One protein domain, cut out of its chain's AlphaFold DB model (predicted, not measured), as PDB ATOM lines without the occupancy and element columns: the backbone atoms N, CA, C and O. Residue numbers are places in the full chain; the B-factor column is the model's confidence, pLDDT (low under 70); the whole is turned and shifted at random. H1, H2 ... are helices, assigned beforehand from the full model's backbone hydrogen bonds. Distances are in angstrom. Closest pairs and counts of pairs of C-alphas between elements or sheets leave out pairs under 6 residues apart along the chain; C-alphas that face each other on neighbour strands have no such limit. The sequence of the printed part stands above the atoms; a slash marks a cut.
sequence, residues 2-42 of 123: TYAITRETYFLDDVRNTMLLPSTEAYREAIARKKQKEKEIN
ATOM      1  N   THR A   2      34.829 -34.493  50.418       87.00
ATOM      2  CA  THR A   2      33.925 -33.322  50.275       87.00
ATOM      3  C   THR A   2      33.517 -33.015  48.830       87.00
ATOM      4  O   THR A   2      32.336 -33.030  48.531       87.00
ATOM      5  N   TYR A   3      34.475 -32.848  47.914       91.25
ATOM      6  CA  TYR A   3      34.165 -32.616  46.494       91.25
ATOM      7  C   TYR A   3      33.363 -33.759  45.851       91.25
ATOM      8  O   TYR A   3      32.461 -33.516  45.059       91.25
ATOM      9  N   ALA A   4      33.648 -35.008  46.238       90.62
ATOM     10  CA  ALA A   4      32.921 -36.171  45.737       90.62
ATOM     11  C   ALA A   4      31.462 -36.183  46.227       90.62
ATOM     12  O   ALA A   4      30.563 -36.403  45.424       90.62
ATOM     13  N   ILE A   5      31.220 -35.899  47.513       91.25
ATOM     14  CA  ILE A   5      29.865 -35.908  48.087       91.25
ATOM     15  C   ILE A   5      29.024 -34.716  47.630       91.25
ATOM     16  O   ILE A   5      27.819 -34.853  47.455       91.25
ATOM     17  N   THR A   6      29.641 -33.557  47.399       89.81
ATOM     18  CA  THR A   6      28.933 -32.381  46.876       89.81
ATOM     19  C   THR A   6      28.792 -32.401  45.359       89.81
ATOM     20  O   THR A   6      28.015 -31.616  44.833       89.81
ATOM     21  N   ARG A   7      29.494 -33.309  44.662       88.50
ATOM     22  CA  ARG A   7      29.565 -33.380  43.192       88.50
ATOM     23  C   ARG A   7      30.074 -32.081  42.558       88.50
ATOM     24  O   ARG A   7      29.663 -31.722  41.462       88.50
ATOM     25  N   GLU A   8      30.976 -31.404  43.261       91.06
ATOM     26  CA  GLU A   8      31.536 -30.119  42.838       91.06
ATOM     27  C   GLU A   8      32.914 -30.294  42.202       91.06
ATOM     28  O   GLU A   8      33.671 -31.222  42.520       91.06
ATOM     29  N   THR A   9      33.254 -29.354  41.328       92.94
ATOM     30  CA  THR A   9      34.598 -29.199  40.774       92.94
ATOM     31  C   THR A   9      35.595 -28.794  41.855       92.94
ATOM     32  O   THR A   9      35.248 -28.320  42.936       92.94
ATOM     33  N   TYR A  10      36.878 -29.047  41.597       94.38
ATOM     34  CA  TYR A  10      37.919 -28.685  42.546       94.38
ATOM     35  C   TYR A  10      38.210 -27.190  42.456       94.38
ATOM     36  O   TYR A  10      38.557 -26.701  41.388       94.38
ATOM     37  N   PHE A  11      38.183 -26.482  43.584       95.00
ATOM     38  CA  PHE A  11      38.335 -25.024  43.592       95.00
ATOM     39  C   PHE A  11      39.591 -24.518  42.858       95.00
ATOM     40  O   PHE A  11      39.540 -23.512  42.156       95.00
ATOM     41  N   LEU A  12      40.726 -25.222  42.976       95.25
ATOM     42  CA  LEU A  12      41.947 -24.836  42.256       95.25
ATOM     43  C   LEU A  12      41.820 -25.002  40.735       95.25
ATOM     44  O   LEU A  12      42.425 -24.220  40.001       95.25
ATOM     45  N   ASP A  13      41.051 -25.988  40.262       94.69
ATOM     46  CA  ASP A  13      40.732 -26.117  38.836       94.69
ATOM     47  C   ASP A  13      39.866 -24.946  38.379       94.69
ATOM     48  O   ASP A  13      40.151 -24.346  37.343       94.69
ATOM     49  N   ASP A  14      38.867 -24.572  39.175       95.94
ATOM     50  CA  ASP A  14      37.940 -23.490  38.837       95.94
ATOM     51  C   ASP A  14      38.652 -22.142  38.748       95.94
ATOM     52  O   ASP A  14      38.503 -21.432  37.753       95.94
ATOM     53  N   VAL A  15      39.492 -21.810  39.735       96.12
ATOM     54  CA  VAL A  15      40.306 -20.582  39.722       96.12
ATOM     55  C   VAL A  15      41.220 -20.559  38.501       96.12
ATOM     56  O   VAL A  15      41.258 -19.566  37.771       96.12
ATOM     57  N   ARG A  16      41.932 -21.663  38.243       96.94
ATOM     58  CA  ARG A  16      42.853 -21.752  37.107       96.94
ATOM     59  C   ARG A  16      42.124 -21.550  35.782       96.94
ATOM     60  O   ARG A  16      42.608 -20.791  34.948       96.94
ATOM     61  N   ASN A  17      40.997 -22.228  35.584       95.75
ATOM     62  CA  ASN A  17      40.257 -22.186  34.325       95.75
ATOM     63  C   ASN A  17      39.533 -20.847  34.129       95.75
ATOM     64  O   ASN A  17      39.509 -20.339  33.013       95.75
ATOM     65  N   THR A  18      39.013 -20.240  35.198       97.56
ATOM     66  CA  THR A  18      38.318 -18.941  35.131       97.56
ATOM     67  C   THR A  18      39.283 -17.800  34.814       97.56
ATOM     68  O   THR A  18      38.963 -16.913  34.029       97.56
ATOM     69  N   MET A  19      40.480 -17.822  35.405       97.44
ATOM     70  CA  MET A  19      41.491 -16.771  35.236       97.44
ATOM     71  C   MET A  19      42.533 -17.096  34.152       97.44
ATOM     72  O   MET A  19      43.482 -16.337  33.976       97.44
ATOM     73  N   LEU A  20      42.379 -18.225  33.447       96.69
ATOM     74  CA  LEU A  20      43.299 -18.718  32.412       96.69
ATOM     75  C   LEU A  20      44.762 -18.813  32.884       96.69
ATOM     76  O   LEU A  20      45.702 -18.505  32.150       96.69
ATOM     77  N   LEU A  21      44.968 -19.252  34.127       96.69
ATOM     78  CA  LEU A  21      46.295 -19.318  34.731       96.69
ATOM     79  C   LEU A  21      47.119 -20.493  34.170       96.69
ATOM     80  O   LEU A  21      46.581 -21.573  33.872       96.69
ATOM     81  N   PRO A  22      48.451 -20.340  34.071       97.06
ATOM     82  CA  PRO A  22      49.321 -21.432  33.662       97.06
ATOM     83  C   PRO A  22      49.238 -22.603  34.647       97.06
ATOM     84  O   PRO A  22      48.998 -22.446  35.844       97.06
ATOM     85  N   SER A  23      49.457 -23.817  34.136       96.38
ATOM     86  CA  SER A  23      49.604 -24.997  34.989       96.38
ATOM     87  C   SER A  23      50.978 -24.948  35.655       96.38
ATOM     88  O   SER A  23      51.995 -25.239  35.023       96.38
ATOM     89  N   THR A  24      51.020 -24.551  36.924       97.19
ATOM     90  CA  THR A  24      52.245 -24.591  37.729       97.19
ATOM     91  C   THR A  24      52.505 -26.005  38.246       97.19
ATOM     92  O   THR A  24      51.628 -26.872  38.228       97.19
ATOM     93  N   GLU A  25      53.722 -26.254  38.720       98.06
ATOM     94  CA  GLU A  25      54.085 -27.526  39.347       98.06
ATOM     95  C   GLU A  25      53.252 -27.809  40.601       98.06
ATOM     96  O   GLU A  25      52.604 -28.852  40.680       98.06
ATOM     97  N   ALA A  26      53.134 -26.828  41.501       97.19
ATOM     98  CA  ALA A  26      52.315 -26.941  42.709       97.19
ATOM     99  C   ALA A  26      50.842 -27.287  42.407       97.19
ATOM    100  O   ALA A  26      50.227 -28.096  43.107       97.19
ATOM    101  N   TYR A  27      50.273 -26.712  41.340       97.06
ATOM    102  CA  TYR A  27      48.931 -27.067  40.879       97.06
ATOM    103  C   TYR A  27      48.867 -28.536  40.442       97.06
ATOM    104  O   TYR A  27      48.002 -29.277  40.914       97.06
ATOM    105  N   ARG A  28      49.799 -28.995  39.594       97.25
ATOM    106  CA  ARG A  28      49.823 -30.391  39.122       97.25
ATOM    107  C   ARG A  28      49.927 -31.384  40.277       97.25
ATOM    108  O   ARG A  28      49.194 -32.371  40.290       97.25
ATOM    109  N   GLU A  29      50.769 -31.102  41.267       97.88
ATOM    110  CA  GLU A  29      50.896 -31.927  42.472       97.88
ATOM    111  C   GLU A  29      49.604 -31.967  43.299       97.88
ATOM    112  O   GLU A  29      49.209 -33.021  43.806       97.88
ATOM    113  N   ALA A  30      48.911 -30.832  43.442       96.06
ATOM    114  CA  ALA A  30      47.622 -30.779  44.125       96.06
ATOM    115  C   ALA A  30      46.568 -31.647  43.415       96.06
ATOM    116  O   ALA A  30      45.904 -32.456  44.071       96.06
ATOM    117  N   ILE A  31      46.471 -31.556  42.083       95.75
ATOM    118  CA  ILE A  31      45.558 -32.385  41.280       95.75
ATOM    119  C   ILE A  31      45.928 -33.868  41.358       95.75
ATOM    120  O   ILE A  31      45.044 -34.711  41.520       95.75
ATOM    121  N   ALA A  32      47.216 -34.207  41.291       96.38
ATOM    122  CA  ALA A  32      47.679 -35.587  41.407       96.38
ATOM    123  C   ALA A  32      47.314 -36.191  42.773       96.38
ATOM    124  O   ALA A  32      46.720 -37.270  42.829       96.38
ATOM    125  N   ARG A  33      47.571 -35.467  43.874       95.50
ATOM    126  CA  ARG A  33      47.171 -35.894  45.228       95.50
ATOM    127  C   ARG A  33      45.663 -36.065  45.361       95.50
ATOM    128  O   ARG A  33      45.223 -37.020  45.996       95.50
ATOM    129  N   LYS A  34      44.862 -35.168  44.772       94.19
ATOM    130  CA  LYS A  34      43.398 -35.309  44.748       94.19
ATOM    131  C   LYS A  34      42.993 -36.608  44.052       94.19
ATOM    132  O   LYS A  34      42.278 -37.403  44.654       94.19
ATOM    133  N   LYS A  35      43.481 -36.840  42.828       93.69
ATOM    134  CA  LYS A  35      43.171 -38.050  42.050       93.69
ATOM    135  C   LYS A  35      43.574 -39.323  42.789       93.69
ATOM    136  O   LYS A  35      42.849 -40.308  42.733       93.69
ATOM    137  N   GLN A  36      44.704 -39.303  43.496       95.38
ATOM    138  CA  GLN A  36      45.134 -40.434  44.312       95.38
ATOM    139  C   GLN A  36      44.144 -40.715  45.452       95.38
ATOM    140  O   GLN A  36      43.650 -41.831  45.563       95.38
ATOM    141  N   LYS A  37      43.755 -39.687  46.216       92.31
ATOM    142  CA  LYS A  37      42.746 -39.821  47.282       92.31
ATOM    143  C   LYS A  37      41.372 -40.259  46.769       92.31
ATOM    144  O   LYS A  37      40.614 -40.865  47.515       92.31
ATOM    145  N   GLU A  38      41.018 -39.929  45.528       91.88
ATOM    146  CA  GLU A  38      39.760 -40.371  44.911       91.88
ATOM    147  C   GLU A  38      39.766 -41.863  44.569       91.88
ATOM    148  O   GLU A  38      38.735 -42.512  44.715       91.88
ATOM    149  N   LYS A  39      40.920 -42.428  44.190       93.50
ATOM    150  CA  LYS A  39      41.066 -43.876  43.952       93.50
ATOM    151  C   LYS A  39      40.940 -44.708  45.228       93.50
ATOM    152  O   LYS A  39      40.618 -45.886  45.154       93.50
ATOM    153  N   GLU A  40      41.209 -44.102  46.379       92.50
ATOM    154  CA  GLU A  40      41.124 -44.740  47.698       92.50
ATOM    155  C   GLU A  40      39.695 -44.734  48.269       92.50
ATOM    156  O   GLU A  40      39.450 -45.296  49.335       92.50
ATOM    157  N   ILE A  41      38.735 -44.098  47.586       92.06
ATOM    158  CA  ILE A  41      37.334 -44.095  48.010       92.06
ATOM    159  C   ILE A  41      36.751 -45.498  47.820       92.06
ATOM    160  O   ILE A  41      36.751 -46.035  46.714       92.06
ATOM    161  N   ASN A  42      36.206 -46.067  48.899       91.75
ATOM    162  CA  ASN A  42      35.454 -47.321  48.856       91.75
ATOM    163  C   ASN A  42      34.307 -47.204  47.840       91.75
ATOM    164  O   ASN A  42      33.513 -46.276  47.926       91.75
TER     165      ASN A  42
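Overview. This is residues 2 to 42 of the 123 residues of an uncharacterized protein of Blattella germanica (UniProt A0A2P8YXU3). The model is a flat, open U, in which the long helix H3 makes one arm and the short helices H1 and H2, one after the other, make the other arm. Residues 19 to 24 make the turn between the arms, and H2 runs opposite ways to H3 across a narrow gap with few contacts. The printed part has 41 residues with three named helices, in the order H1, H2, H3, and no named strand; the class is all helix. It is only just loose, close to compact, with a radius of gyration of the C-alphas of 11.2 A, and it spans 33 by 21 by 9 A.

Along the chain. H3, the longest helix, covers residues 25 to 39 and measures 21.4 A from C-alpha 25 at (54.085, -27.526, 39.347) to C-alpha 39 at (41.066, -43.876, 43.952). H2 covers residues 11 to 18 and measures 10.4 A. H1 covers residues 2 to 6, 6.1 A long, and begins with C-alpha 2 at (33.925, -33.322, 50.275).

Arrangement. H3 and H2 are close but not clearly touching, with 1 pair of C-alphas within 8 A. Their closest C-alphas, those of Tyr 27 and Leu 12, are 7.5 A apart. They run opposite ways at a steep tilt of 52 degrees, and their centres are 13.9 A apart. H1 and H3 are only just apart, their closest C-alphas being 8.1 A from each other. H1 and H2 are apart too. In H1, H2 and H3 every O i to N i+4 pair is within hydrogen-bond range.

Size, cuts and confidence. The C-alphas farthest apart are those of Met 19 and Asn 42, at 34.0 A. The link from H1 to H2 is tight, with 4 residues, and that from H2 to H3 is short, with 6. The printed part has no cut. Its mean pLDDT is 94.5, and no printed residue is under 70.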